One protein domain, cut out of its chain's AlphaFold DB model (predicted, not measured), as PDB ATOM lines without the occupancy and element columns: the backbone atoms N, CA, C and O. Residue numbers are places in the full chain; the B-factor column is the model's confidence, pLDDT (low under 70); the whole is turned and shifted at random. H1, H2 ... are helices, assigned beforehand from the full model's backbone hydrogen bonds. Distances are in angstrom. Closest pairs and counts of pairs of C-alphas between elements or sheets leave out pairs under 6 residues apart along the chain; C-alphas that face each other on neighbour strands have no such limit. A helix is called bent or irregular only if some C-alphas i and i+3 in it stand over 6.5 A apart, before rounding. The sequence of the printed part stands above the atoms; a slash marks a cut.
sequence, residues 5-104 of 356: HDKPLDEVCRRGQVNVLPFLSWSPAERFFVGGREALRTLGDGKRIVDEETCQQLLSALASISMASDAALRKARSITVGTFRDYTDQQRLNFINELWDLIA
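AT A GLANCE: This is residues 5 to 104 of the 356 residues of an uncharacterized protein of Massilia sp. Root418 (UniProt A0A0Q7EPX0). Two long helices, H3 and H6, run side by side, and the shorter H4 folds back along their ends, so that the three centres make a triangle. The short helices H1, H2 and H5 cover one side of this group, with H1 between H4 and H2, and an unnamed loop of residues 13 to 33 winds round one end. The printed part has 100 residues with six named helices, H1 to H6 in chain order, and no named strand; the class is all helix. It is compact, with a radius of gyration of the C-alphas of 13.1 A, and rounded, spanning 35 by 28 by 23 A.

HOW THE PARTS SIT: Begin at the longest helix, H3, residues 52 to 67. H6, residues 89 to 103, touches it at a shallow tilt of 19 degrees, the same way; look at the closest C-alphas, Leu 58 and Ile 96, 5.8 A apart. H4, residues 70 to 77, touches residues 99 to 103 of H6 at a shallow tilt of 24 degrees, opposite ways, with C-alphas 72 and 102 closest at 5.2 A. H3 and H4 form a helical hairpin, two helices joined in sequence and running opposite ways; they only just touch, with 3 pairs of C-alphas within 8 A, through residues 62 to 65 of H3, closest at Ile 65 and Ala 72, 6.3 A, and their tilt of 35.1 degrees is only just steep. On H3, residues 52 to 59 touch H2, residues 34 to 41, at a steep tilt of 56 degrees, opposite ways; C-alphas 37 and 55 are closest, at 6.6 A. The helix packing is part aligned, part crossed, with shallow and steep tilts. H1, residues 9 to 12, touches H4, with C-alphas 10 and 76 closest at 5.1 A. H5, residues 81 to 86, only just touches H2, with 3 pairs of C-alphas within 8 A, closest at Leu 40 and Arg 85, 6.8 A. Every O i to N i+4 pair is within hydrogen-bond range in H2, H4, H5 and H6, and 10 of 12 in H3; H1 is too short for such a pair.

IN THESE COORDINATES: Find C-alpha 52 at (-2.992, 34.549, 46.096); from there H3 runs 24.0 A to C-alpha 67. It is only just irregular, with C-alphas 63 and 66 7.0 A apart. H6 runs 21.0 A to C-alpha 103 at (6.516, 24.535, 62.973). H1 begins at C-alpha 9, (4.084, 19.890, 48.653).

THE WHOLE: The farthest C-alphas, Ser 27 and Gly 46, are 36.4 A apart. The printed part has no cut; the link from H1 to H2 is long. Look for pLDDT under 70 at residues 12 to 39, 41 to 48 and 66 to 69.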
ATOM      1  N   HIS A   5       1.931  18.358  39.513       70.38
ATOM      2  CA  HIS A   5       0.824  18.089  40.435       70.38
ATOM      3  C   HIS A   5       0.997  16.835  41.291       70.38
ATOM      4  O   HIS A   5       0.399  16.769  42.363       70.38
ATOM      5  N   ASP A   6       1.814  15.880  40.853       77.19
ATOM      6  CA  ASP A   6       2.072  14.629  41.572       77.19
ATOM      7  C   ASP A   6       3.216  14.778  42.585       77.19
ATOM      8  O   ASP A   6       3.490  13.864  43.365       77.19
ATOM      9  N   LYS A   7       3.898  15.932  42.587       76.06
ATOM     10  CA  LYS A   7       5.005  16.194  43.504       76.06
ATOM     11  C   LYS A   7       4.501  16.492  44.920       76.06
ATOM     12  O   LYS A   7       3.494  17.196  45.065       76.06
ATOM     13  N   PRO A   8       5.207  16.013  45.961       82.50
ATOM     14  CA  PRO A   8       4.939  16.396  47.343       82.50
ATOM     15  C   PRO A   8       5.010  17.912  47.541       82.50
ATOM     16  O   PRO A   8       5.809  18.597  46.900       82.50
ATOM     17  N   LEU A   9       4.200  18.444  48.457       81.62
ATOM     18  CA  LEU A   9       4.084  19.890  48.653       81.62
ATOM     19  C   LEU A   9       5.378  20.540  49.173       81.62
ATOM     20  O   LEU A   9       5.652  21.693  48.855       81.62
ATOM     21  N   ASP A  10       6.216  19.813  49.919       75.75
ATOM     22  CA  ASP A  10       7.512  20.337  50.382       75.75
ATOM     23  C   ASP A  10       8.516  20.564  49.236       75.75
ATOM     24  O   ASP A  10       9.453  21.351  49.376       75.75
ATOM     25  N   GLU A  11       8.314  19.925  48.079       70.31
ATOM     26  CA  GLU A  11       9.148  20.136  46.893       70.31
ATOM     27  C   GLU A  11       8.910  21.490  46.225       70.31
ATOM     28  O   GLU A  11       9.767  21.939  45.466       70.31
ATOM     29  N   VAL A  12       7.825  22.192  46.579       63.56
ATOM     30  CA  VAL A  12       7.604  23.596  46.200       63.56
ATOM     31  C   VAL A  12       8.728  24.499  46.743       63.56
ATOM     32  O   VAL A  12       9.008  25.546  46.161       63.56
ATOM     33  N   CYS A  13       9.425  24.073  47.808       53.22
ATOM     34  CA  CYS A  13      10.481  24.840  48.479       53.22
ATOM     35  C   CYS A  13      11.875  24.169  48.487       53.22
ATOM     36  O   CYS A  13      12.819  24.757  49.022       53.22
ATOM     37  N   ARG A  14      12.063  22.961  47.924       51.59
ATOM     38  CA  ARG A  14      13.374  22.269  47.960       51.59
ATOM     39  C   ARG A  14      14.374  22.842  46.942       51.59
ATOM     40  O   ARG A  14      14.142  22.807  45.737       51.59
ATOM     41  N   ARG A  15      15.561  23.246  47.422       40.44
ATOM     42  CA  ARG A  15      16.771  23.450  46.594       40.44
ATOM     43  C   ARG A  15      17.130  22.147  45.861       40.44
ATOM     44  O   ARG A  15      17.233  21.107  46.506       40.44
ATOM     45  N   GLY A  16      17.434  22.221  44.562       37.09
ATOM     46  CA  GLY A  16      18.240  21.186  43.891       37.09
ATOM     47  C   GLY A  16      17.707  20.565  42.596       37.09
ATOM     48  O   GLY A  16      18.390  19.712  42.041       37.09
ATOM     49  N   GLN A  17      16.561  20.987  42.056       32.09
ATOM     50  CA  GLN A  17      16.185  20.655  40.674       32.09
ATOM     51  C   GLN A  17      16.109  21.944  39.851       32.09
ATOM     52  O   GLN A  17      15.147  22.687  39.955       32.09
ATOM     53  N   VAL A  18      17.195  22.213  39.116       29.78
ATOM     54  CA  VAL A  18      17.370  23.152  37.988       29.78
ATOM     55  C   VAL A  18      16.491  24.425  38.020       29.78
ATOM     56  O   VAL A  18      15.313  24.393  37.687       29.78
ATOM     57  N   ASN A  19      17.134  25.565  38.321       28.28
ATOM     58  CA  ASN A  19      16.654  26.962  38.221       28.28
ATOM     59  C   ASN A  19      15.846  27.596  39.369       28.28
ATOM     60  O   ASN A  19      15.290  28.675  39.175       28.28
ATOM     61  N   VAL A  20      15.868  27.053  40.589       31.69
ATOM     62  CA  VAL A  20      15.358  27.785  41.768       31.69
ATOM     63  C   VAL A  20      16.348  27.668  42.940       31.69
ATOM     64  O   VAL A  20      16.485  26.616  43.568       31.69
ATOM     65  N   LEU A  21      17.110  28.745  43.168       31.78
ATOM     66  CA  LEU A  21      17.975  28.998  44.337       31.78
ATOM     67  C   LEU A  21      17.198  29.891  45.352       31.78
ATOM     68  O   LEU A  21      16.028  30.169  45.126       31.78
ATOM     69  N   PRO A  22      17.813  30.414  46.426       32.22
ATOM     70  CA  PRO A  22      18.123  29.770  47.697       32.22
ATOM     71  C   PRO A  22      17.415  30.422  48.909       32.22
ATOM     72  O   PRO A  22      17.286  31.633  48.975       32.22
ATOM     73  N   PHE A  23      17.112  29.654  49.962       29.83
ATOM     74  CA  PHE A  23      16.885  30.237  51.294       29.83
ATOM     75  C   PHE A  23      18.225  30.681  51.897       29.83
ATOM     76  O   PHE A  23      18.977  29.870  52.439       29.83
ATOM     77  N   LEU A  24      18.536  31.967  51.767       26.98
ATOM     78  CA  LEU A  24      19.220  32.709  52.820       26.98
ATOM     79  C   LEU A  24      18.117  33.382  53.631       26.98
ATOM     80  O   LEU A  24      17.136  33.856  53.061       26.98
ATOM     81  N   SER A  25      18.249  33.384  54.952       33.88
ATOM     82  CA  SER A  25      17.420  34.200  55.832       33.88
ATOM     83  C   SER A  25      17.433  35.645  55.327       33.88
ATOM     84  O   SER A  25      18.424  36.352  55.474       33.88
ATOM     85  N   TRP A  26      16.347  35.996  54.659       31.95
ATOM     86  CA  TRP A  26      15.796  37.315  54.442       31.95
ATOM     87  C   TRP A  26      16.720  38.466  53.978       31.95
ATOM     88  O   TRP A  26      17.556  38.984  54.712       31.95
ATOM     89  N   SER A  27      16.489  38.942  52.747       31.45
ATOM     90  CA  SER A  27      16.949  40.239  52.230       31.45
ATOM     91  C   SER A  27      15.878  40.826  51.291       31.45
ATOM     92  O   SER A  27      15.385  40.098  50.426       31.45
ATOM     93  N   PRO A  28      15.558  42.138  51.368       32.16
ATOM     94  CA  PRO A  28      14.638  42.832  50.452       32.16
ATOM     95  C   PRO A  28      15.054  42.810  48.970       32.16
ATOM     96  O   PRO A  28      14.322  43.309  48.116       32.16
ATOM     97  N   ALA A  29      16.250  42.301  48.657       33.56
ATOM     98  CA  ALA A  29      16.804  42.295  47.309       33.56
ATOM     99  C   ALA A  29      16.307  41.129  46.434       33.56
ATOM    100  O   ALA A  29      16.418  41.211  45.210       33.56
ATOM    101  N   GLU A  30      15.735  40.067  47.011       36.66
ATOM    102  CA  GLU A  30      15.332  38.880  46.248       36.66
ATOM    103  C   GLU A  30      13.810  38.819  46.080       36.66
ATOM    104  O   GLU A  30      13.043  38.455  46.969       36.66
ATOM    105  N   ARG A  31      13.369  39.236  44.890       36.22
ATOM    106  CA  ARG A  31      11.988  39.132  44.413       36.22
ATOM    107  C   ARG A  31      11.526  37.673  44.489       36.22
ATOM    108  O   ARG A  31      12.265  36.786  44.074       36.22
ATOM    109  N   PHE A  32      10.295  37.458  44.957       35.88
ATOM    110  CA  PHE A  32       9.587  36.173  44.959       35.88
ATOM    111  C   PHE A  32       9.957  35.308  43.744       35.88
ATOM    112  O   PHE A  32       9.666  35.685  42.605       35.88
ATOM    113  N   PHE A  33      10.590  34.153  43.967       41.88
ATOM    114  CA  PHE A  33      10.848  33.224  42.874       41.88
ATOM    115  C   PHE A  33       9.523  32.631  42.385       41.88
ATOM    116  O   PHE A  33       8.732  32.053  43.127       41.88
ATOM    117  N   VAL A  34       9.303  32.824  41.092       43.34
ATOM    118  CA  VAL A  34       8.052  32.675  40.348       43.34
ATOM    119  C   VAL A  34       7.496  31.230  40.345       43.34
ATOM    120  O   VAL A  34       6.288  31.040  40.240       43.34
ATOM    121  N   GLY A  35       8.326  30.208  40.590       52.69
ATOM    122  CA  GLY A  35       7.973  28.795  40.365       52.69
ATOM    123  C   GLY A  35       6.927  28.172  41.306       52.69
ATOM    124  O   GLY A  35       6.012  27.502  40.835       52.69
ATOM    125  N   GLY A  36       7.018  28.379  42.626       57.97
ATOM    126  CA  GLY A  36       6.070  27.755  43.571       57.97
ATOM    127  C   GLY A  36       4.671  28.373  43.521       57.97
ATOM    128  O   GLY A  36       3.656  27.685  43.612       57.97
ATOM    129  N   ARG A  37       4.625  29.686  43.286       65.12
ATOM    130  CA  ARG A  37       3.396  30.446  43.057       65.12
ATOM    131  C   ARG A  37       2.721  30.032  41.750       65.12
ATOM    132  O   ARG A  37       1.518  29.804  41.743       65.12
ATOM    133  N   GLU A  38       3.478  29.896  40.662       64.44
ATOM    134  CA  GLU A  38       2.942  29.421  39.381       64.44
ATOM    135  C   GLU A  38       2.405  27.992  39.470       64.44
ATOM    136  O   GLU A  38       1.338  27.711  38.940       64.44
ATOM    137  N   ALA A  39       3.065  27.100  40.205       65.12
ATOM    138  CA  ALA A  39       2.574  25.738  40.378       65.12
ATOM    139  C   ALA A  39       1.217  25.626  41.099       65.12
ATOM    140  O   ALA A  39       0.453  24.689  40.858       65.12
ATOM    141  N   LEU A  40       0.929  26.566  42.000       70.38
ATOM    142  CA  LEU A  40      -0.350  26.655  42.704       70.38
ATOM    143  C   LEU A  40      -1.425  27.373  41.865       70.38
ATOM    144  O   LEU A  40      -2.619  27.114  42.052       70.38
ATOM    145  N   ARG A  41      -1.015  28.268  40.949       69.56
ATOM    146  CA  ARG A  41      -1.903  29.224  40.261       69.56
ATOM    147  C   ARG A  41      -2.124  28.986  38.760       69.56
ATOM    148  O   ARG A  41      -3.161  29.412  38.256       69.56
ATOM    149  N   THR A  42      -1.217  28.329  38.047       62.94
ATOM    150  CA  THR A  42      -1.240  28.175  36.579       62.94
ATOM    151  C   THR A  42      -1.535  26.718  36.195       62.94
ATOM    152  O   THR A  42      -1.024  25.806  36.834       62.94
ATOM    153  N   LEU A  43      -2.169  26.377  35.073       57.94
ATOM    154  CA  LEU A  43      -3.494  26.665  34.486       57.94
ATOM    155  C   LEU A  43      -3.524  25.738  33.253       57.94
ATOM    156  O   LEU A  43      -2.774  25.970  32.309       57.94
ATOM    157  N   GLY A  44      -4.314  24.662  33.260       48.84
ATOM    158  CA  GLY A  44      -4.394  23.772  32.085       48.84
ATOM    159  C   GLY A  44      -5.261  22.523  32.227       48.84
ATOM    160  O   GLY A  44      -5.502  21.828  31.248       48.84
ATOM    161  N   ASP A  45      -5.751  22.243  33.428       56.22
ATOM    162  CA  ASP A  45      -6.334  20.957  33.813       56.22
ATOM    163  C   ASP A  45      -7.744  21.076  34.430       56.22
ATOM    164  O   ASP A  45      -8.280  20.101  34.945       56.22
ATOM    165  N   GLY A  46      -8.367  22.263  34.392       55.97
ATOM    166  CA  GLY A  46      -9.728  22.487  34.913       55.97
ATOM    167  C   GLY A  46      -9.851  22.470  36.445       55.97
ATOM    168  O   GLY A  46     -10.958  22.551  36.973       55.97
ATOM    169  N   LYS A  47      -8.728  22.383  37.169       62.81
ATOM    170  CA  LYS A  47      -8.684  22.381  38.638       62.81
ATOM    171  C   LYS A  47      -8.826  23.779  39.241       62.81
ATOM    172  O   LYS A  47      -8.449  24.781  38.631       62.81
ATOM    173  N   ARG A  48      -9.336  23.833  40.479       67.31
ATOM    174  CA  ARG A  48      -9.578  25.075  41.228       67.31
ATOM    175  C   ARG A  48      -8.261  25.832  41.438       67.31
ATOM    176  O   ARG A  48      -7.264  25.266  41.883       67.31
ATOM    177  N   ILE A  49      -8.256  27.115  41.084       76.62
ATOM    178  CA  ILE A  49      -7.119  28.011  41.316       76.62
ATOM    179  C   ILE A  49      -7.063  28.316  42.813       76.62
ATOM    180  O   ILE A  49      -8.089  28.647  43.411       76.62
ATOM    181  N   VAL A  50      -5.877  28.191  43.411       79.94
ATOM    182  CA  VAL A  50      -5.634  28.673  44.774       79.94
ATOM    183  C   VAL A  50      -5.479  30.189  44.700       79.94
ATOM    184  O   VAL A  50      -4.741  30.702  43.853       79.94
ATOM    185  N   ASP A  51      -6.205  30.913  45.545       84.62
ATOM    186  CA  ASP A  51      -6.091  32.364  45.616       84.62
ATOM    187  C   ASP A  51      -4.689  32.787  46.095       84.62
ATOM    188  O   ASP A  51      -3.912  32.006  46.651       84.62
ATOM    189  N   GLU A  52      -4.335  34.039  45.820       81.44
ATOM    190  CA  GLU A  52      -2.992  34.549  46.096       81.44
ATOM    191  C   GLU A  52      -2.659  34.575  47.591       81.44
ATOM    192  O   GLU A  52      -1.508  34.340  47.957       81.44
ATOM    193  N   GLU A  53      -3.643  34.851  48.443       83.62
ATOM    194  CA  GLU A  53      -3.447  34.956  49.884       83.62
ATOM    195  C   GLU A  53      -3.116  33.581  50.470       83.62
ATOM    196  O   GLU A  53      -2.067  33.416  51.096       83.62
ATOM    197  N   THR A  54      -3.919  32.565  50.147       86.75
ATOM    198  CA  THR A  54      -3.674  31.173  50.549       86.75
ATOM    199  C   THR A  54      -2.326  30.663  50.029       86.75
ATOM    200  O   THR A  54      -1.606  29.956  50.742       86.75
ATOM    201  N   CYS A  55      -1.934  31.034  48.802       82.56
ATOM    202  CA  CYS A  55      -0.608  30.697  48.275       82.56
ATOM    203  C   CYS A  55       0.507  31.298  49.137       82.56
ATOM    204  O   CYS A  55       1.459  30.603  49.491       82.56
ATOM    205  N   GLN A  56       0.405  32.583  49.479       81.25
ATOM    206  CA  GLN A  56       1.415  33.268  50.283       81.25
ATOM    207  C   GLN A  56       1.477  32.722  51.716       81.25
ATOM    208  O   GLN A  56       2.578  32.523  52.236       81.25
ATOM    209  N   GLN A  57       0.334  32.412  52.330       85.94
ATOM    210  CA  GLN A  57       0.258  31.775  53.650       85.94
ATOM    211  C   GLN A  57       0.945  30.401  53.653       85.94
ATOM    212  O   GLN A  57       1.781  30.125  54.517       85.94
ATOM    213  N   LEU A  58       0.654  29.554  52.655       87.12
ATOM    214  CA  LEU A  58       1.298  28.247  52.514       87.12
ATOM    215  C   LEU A  58       2.809  28.388  52.323       87.12
ATOM    216  O   LEU A  58       3.578  27.722  53.013       87.12
ATOM    217  N   LEU A  59       3.246  29.248  51.399       80.69
ATOM    218  CA  LEU A  59       4.669  29.454  51.133       80.69
ATOM    219  C   LEU A  59       5.405  29.982  52.372       80.69
ATOM    220  O   LEU A  59       6.539  29.579  52.605       80.69
ATOM    221  N   SER A  60       4.751  30.802  53.201       80.31
ATOM    222  CA  SER A  60       5.303  31.289  54.475       80.31
ATOM    223  C   SER A  60       5.508  30.158  55.488       80.31
ATOM    224  O   SER A  60       6.557  30.083  56.134       80.31
ATOM    225  N   ALA A  61       4.538  29.244  55.595       83.62
ATOM    226  CA  ALA A  61       4.659  28.061  56.443       83.62
ATOM    227  C   ALA A  61       5.761  27.123  55.925       83.62
ATOM    228  O   ALA A  61       6.664  26.757  56.671       83.62
ATOM    229  N   LEU A  62       5.751  26.782  54.631       80.75
ATOM    230  CA  LEU A  62       6.744  25.891  54.019       80.75
ATOM    231  C   LEU A  62       8.173  26.451  54.106       80.75
ATOM    232  O   LEU A  62       9.104  25.702  54.399       80.75
ATOM    233  N   ALA A  63       8.346  27.762  53.918       74.31
ATOM    234  CA  ALA A  63       9.613  28.463  54.122       74.31
ATOM    235  C   ALA A  63      10.171  28.276  55.540       74.31
ATOM    236  O   ALA A  63      11.381  28.185  55.735       74.31
ATOM    237  N   SER A  64       9.276  28.180  56.521       74.38
ATOM    238  CA  SER A  64       9.611  28.045  57.936       74.38
ATOM    239  C   SER A  64       9.841  26.589  58.370       74.38
ATOM    240  O   SER A  64      10.221  26.349  59.514       74.38
ATOM    241  N   ILE A  65       9.650  25.596  57.490       74.62
ATOM    242  CA  ILE A  65       9.794  24.169  57.835       74.62
ATOM    243  C   ILE A  65      11.244  23.767  58.129       74.62
ATOM    244  O   ILE A  65      11.471  22.849  58.913       74.62
ATOM    245  N   SER A  66      12.243  24.444  57.557       64.88
ATOM    246  CA  SER A  66      13.658  24.184  57.884       64.88
ATOM    247  C   SER A  66      13.989  24.455  59.357       64.88
ATOM    248  O   SER A  66      14.964  23.923  59.880       64.88
ATOM    249  N   MET A  67      13.149  25.254  60.013       61.38
ATOM    250  CA  MET A  67      13.224  25.649  61.419       61.38
ATOM    251  C   MET A  67      12.354  24.750  62.310       61.38
ATOM    252  O   MET A  67      12.193  25.017  63.500       61.38
ATOM    253  N   ALA A  68      11.722  23.731  61.726       64.31
ATOM    254  CA  ALA A  68      10.715  22.897  62.359       64.31
ATOM    255  C   ALA A  68      11.219  21.473  62.621       64.31
ATOM    256  O   ALA A  68      12.356  21.105  62.333       64.31
ATOM    257  N   SER A  69      10.335  20.653  63.187       67.62
ATOM    258  CA  SER A  69      10.580  19.232  63.418       67.62
ATOM    259  C   SER A  69      10.388  18.392  62.147       67.62
ATOM    260  O   SER A  69       9.658  18.775  61.226       67.62
ATOM    261  N   ASP A  70      10.923  17.166  62.141       79.31
ATOM    262  CA  ASP A  70      10.650  16.172  61.091       79.31
ATOM    263  C   ASP A  70       9.146  15.917  60.877       79.31
ATOM    264  O   ASP A  70       8.732  15.462  59.809       79.31
ATOM    265  N   ALA A  71       8.305  16.191  61.881       85.19
ATOM    266  CA  ALA A  71       6.859  16.055  61.762       85.19
ATOM    267  C   ALA A  71       6.258  17.072  60.778       85.19
ATOM    268  O   ALA A  71       5.412  16.687  59.969       85.19
ATOM    269  N   ALA A  72       6.730  18.325  60.779       83.69
ATOM    270  CA  ALA A  72       6.299  19.339  59.815       83.69
ATOM    271  C   ALA A  72       6.695  18.943  58.382       83.69
ATOM    272  O   ALA A  72       5.871  18.993  57.467       83.69
ATOM    273  N   LEU A  73       7.924  18.440  58.201       83.25
ATOM    274  CA  LEU A  73       8.397  17.901  56.921       83.25
ATOM    275  C   LEU A  73       7.538  16.724  56.438       83.25
ATOM    276  O   LEU A  73       7.126  16.691  55.279       83.25
ATOM    277  N   ARG A  74       7.230  15.758  57.316       88.38
ATOM    278  CA  ARG A  74       6.349  14.625  56.979       88.38
ATOM    279  C   ARG A  74       4.947  15.087  56.592       88.38
ATOM    280  O   ARG A  74       4.389  14.558  55.635       88.38
ATOM    281  N   LYS A  75       4.392  16.082  57.290       91.00
ATOM    282  CA  LYS A  75       3.077  16.650  56.972       91.00
ATOM    283  C   LYS A  75       3.072  17.302  55.592       91.00
ATOM    284  O   LYS A  75       2.205  16.976  54.784       91.00
ATOM    285  N   ALA A  76       4.062  18.133  55.280       87.12
ATOM    286  CA  ALA A  76       4.190  18.739  53.955       87.12
ATOM    287  C   ALA A  76       4.379  17.690  52.839       87.12
ATOM    288  O   ALA A  76       3.869  17.859  51.738       87.12
ATOM    289  N   ARG A  77       5.035  16.559  53.130       88.31
ATOM    290  CA  ARG A  77       5.191  15.432  52.190       88.31
ATOM    291  C   ARG A  77       3.957  14.543  52.044       88.31
ATOM    292  O   ARG A  77       3.907  13.743  51.117       88.31
ATOM    293  N   SER A  78       2.993  14.642  52.960       91.06
ATOM    294  CA  SER A  78       1.831  13.741  53.003       91.06
ATOM    295  C   SER A  78       0.802  14.002  51.905       91.06
ATOM    296  O   SER A  78      -0.050  13.152  51.660       91.06
ATOM    297  N   ILE A  79       0.881  15.159  51.246       91.12
ATOM    298  CA  ILE A  79      -0.008  15.541  50.151       91.12
ATOM    299  C   ILE A  79       0.794  16.091  48.977       91.12
ATOM    300  O   ILE A  79       1.917  16.580  49.141       91.12
ATOM    301  N   THR A  80       0.197  16.036  47.791       87.25
ATOM    302  CA  THR A  80       0.777  16.623  46.587       87.25
ATOM    303  C   THR A  80       0.249  18.033  46.338       87.25
ATOM    304  O   THR A  80      -0.764  18.457  46.906       87.25
ATOM    305  N   VAL A  81       0.909  18.757  45.431       82.62
ATOM    306  CA  VAL A  81       0.432  20.052  44.919       82.62
ATOM    307  C   VAL A  81      -0.986  19.930  44.348       82.62
ATOM    308  O   VAL A  81      -1.834  20.783  44.605       82.62
ATOM    309  N   GLY A  82      -1.270  18.855  43.605       83.19
ATOM    310  CA  GLY A  82      -2.597  18.587  43.053       83.19
ATOM    311  C   GLY A  82      -3.660  18.407  44.136       83.19
ATOM    312  O   GLY A  82      -4.707  19.043  44.060       83.19
ATOM    313  N   THR A  83      -3.373  17.610  45.169       89.44
ATOM    314  CA  THR A  83      -4.294  17.399  46.296       89.44
ATOM    315  C   THR A  83      -4.606  18.705  47.025       89.44
ATOM    316  O   THR A  83      -5.768  18.983  47.310       89.44
ATOM    317  N   PHE A  84      -3.597  19.544  47.282       90.00
ATOM    318  CA  PHE A  84      -3.809  20.837  47.935       90.00
ATOM    319  C   PHE A  84      -4.657  21.800  47.081       90.00
ATOM    320  O   PHE A  84      -5.494  22.536  47.611       90.00
ATOM    321  N   ARG A  85      -4.499  21.784  45.750       85.81
ATOM    322  CA  ARG A  85      -5.362  22.556  44.834       85.81
ATOM    323  C   ARG A  85      -6.817  22.085  44.881       85.81
ATOM    324  O   ARG A  85      -7.715  22.919  44.816       85.81
ATOM    325  N   ASP A  86      -7.051  20.787  45.046       88.69
ATOM    326  CA  ASP A  86      -8.400  20.207  45.078       88.69
ATOM    327  C   ASP A  86      -9.128  20.426  46.419       88.69
ATOM    328  O   ASP A  86     -10.348  20.275  46.496       88.69
ATOM    329  N   TYR A  87      -8.412  20.827  47.474       92.00
ATOM    330  CA  TYR A  87      -9.016  21.194  48.753       92.00
ATOM    331  C   TYR A  87      -9.979  22.379  48.632       92.00
ATOM    332  O   TYR A  87      -9.780  23.315  47.858       92.00
ATOM    333  N   THR A  88     -11.020  22.364  49.460       91.88
ATOM    334  CA  THR A  88     -11.811  23.563  49.762       91.88
ATOM    335  C   THR A  88     -10.952  24.605  50.480       91.88
ATOM    336  O   THR A  88      -9.932  24.274  51.084       91.88
ATOM    337  N   ASP A  89     -11.386  25.864  50.474       90.50
ATOM    338  CA  ASP A  89     -10.635  26.958  51.104       90.50
ATOM    339  C   ASP A  89     -10.418  26.693  52.609       90.50
ATOM    340  O   ASP A  89      -9.304  26.831  53.114       90.50
ATOM    341  N   GLN A  90     -11.430  26.153  53.302       93.31
ATOM    342  CA  GLN A  90     -11.310  25.740  54.705       93.31
ATOM    343  C   GLN A  90     -10.295  24.605  54.909       93.31
ATOM    344  O   GLN A  90      -9.529  24.627  55.868       93.31
ATOM    345  N   GLN A  91     -10.266  23.606  54.022       95.44
ATOM    346  CA  GLN A  91      -9.295  22.508  54.109       95.44
ATOM    347  C   GLN A  91      -7.861  22.999  53.882       95.44
ATOM    348  O   GLN A  91      -6.947  22.528  54.558       95.44
ATOM    349  N   ARG A  92      -7.655  23.965  52.977       93.94
ATOM    350  CA  ARG A  92      -6.340  24.586  52.761       93.94
ATOM    351  C   ARG A  92      -5.883  25.352  53.993       93.94
ATOM    352  O   ARG A  92      -4.767  25.123  54.454       93.94
ATOM    353  N   LEU A  93      -6.753  26.187  54.563       94.50
ATOM    354  CA  LEU A  93      -6.436  26.935  55.778       94.50
ATOM    355  C   LEU A  93      -6.150  26.001  56.962       94.50
ATOM    356  O   LEU A  93      -5.162  26.194  57.667       94.50
ATOM    357  N   ASN A  94      -6.954  24.951  57.152       96.31
ATOM    358  CA  ASN A  94      -6.713  23.951  58.195       96.31
ATOM    359  C   ASN A  94      -5.347  23.280  58.020       96.31
ATOM    360  O   ASN A  94      -4.585  23.190  58.975       96.31
ATOM    361  N   PHE A  95      -4.999  22.881  56.795       96.00
ATOM    362  CA  PHE A  95      -3.696  22.288  56.510       96.00
ATOM    363  C   PHE A  95      -2.533  23.256  56.795       96.00
ATOM    364  O   PHE A  95      -1.529  22.853  57.380       96.00
ATOM    365  N   ILE A  96      -2.665  24.534  56.418       94.25
ATOM    366  CA  ILE A  96      -1.666  25.576  56.710       94.25
ATOM    367  C   ILE A  96      -1.516  25.776  58.224       94.25
ATOM    368  O   ILE A  96      -0.397  25.869  58.724       94.25
ATOM    369  N   ASN A  97      -2.621  25.806  58.967       95.50
ATOM    370  CA  ASN A  97      -2.596  25.957  60.421       95.50
ATOM    371  C   ASN A  97      -1.970  24.742  61.115       95.50
ATOM    372  O   ASN A  97      -1.147  24.914  62.008       95.50
ATOM    373  N   GLU A  98      -2.270  23.529  60.651       94.69
ATOM    374  CA  GLU A  98      -1.621  22.306  61.132       94.69
ATOM    375  C   GLU A  98      -0.110  22.315  60.863       94.69
ATOM    376  O   GLU A  98       0.667  21.856  61.698       94.69
ATOM    377  N   LEU A  99       0.335  22.857  59.720       90.94
ATOM    378  CA  LEU A  99       1.762  23.078  59.481       90.94
ATOM    379  C   LEU A  99       2.341  24.072  60.488       90.94
ATOM    380  O   LEU A  99       3.363  23.769  61.098       90.94
ATOM    381  N   TRP A 100       1.695  25.221  60.698       90.25
ATOM    382  CA  TRP A 100       2.157  26.214  61.669       90.25
ATOM    383  C   TRP A 100       2.245  25.666  63.090       90.25
ATOM    384  O   TRP A 100       3.233  25.946  63.759       90.25
ATOM    385  N   ASP A 101       1.292  24.852  63.539       91.50
ATOM    386  CA  ASP A 101       1.333  24.237  64.872       91.50
ATOM    387  C   ASP A 101       2.470  23.203  65.013       91.50
ATOM    388  O   ASP A 101       3.006  23.013  66.103       91.50
ATOM    389  N   LEU A 102       2.897  22.565  63.914       88.56
ATOM    390  CA  LEU A 102       4.077  21.686  63.896       88.56
ATOM    391  C   LEU A 102       5.400  22.467  63.802       88.56
ATOM    392  O   LEU A 102       6.438  22.001  64.289       88.56
ATOM    393  N   ILE A 103       5.372  23.633  63.154       83.56
ATOM    394  CA  ILE A 103       6.516  24.535  62.973       83.56
ATOM    395  C   ILE A 103       6.794  25.323  64.250       83.56
ATOM    396  O   ILE A 103       7.955  25.440  64.645       83.56
ATOM    397  N   ALA A 104       5.747  25.850  64.885       83.44
ATOM    398  CA  ALA A 104       5.836  26.758  66.011       83.44
ATOM    399  C   ALA A 104       4.830  26.426  67.125       83.44
ATOM    400  O   ALA A 104       3.609  26.472  66.953       83.44
TER     401      ALA A 104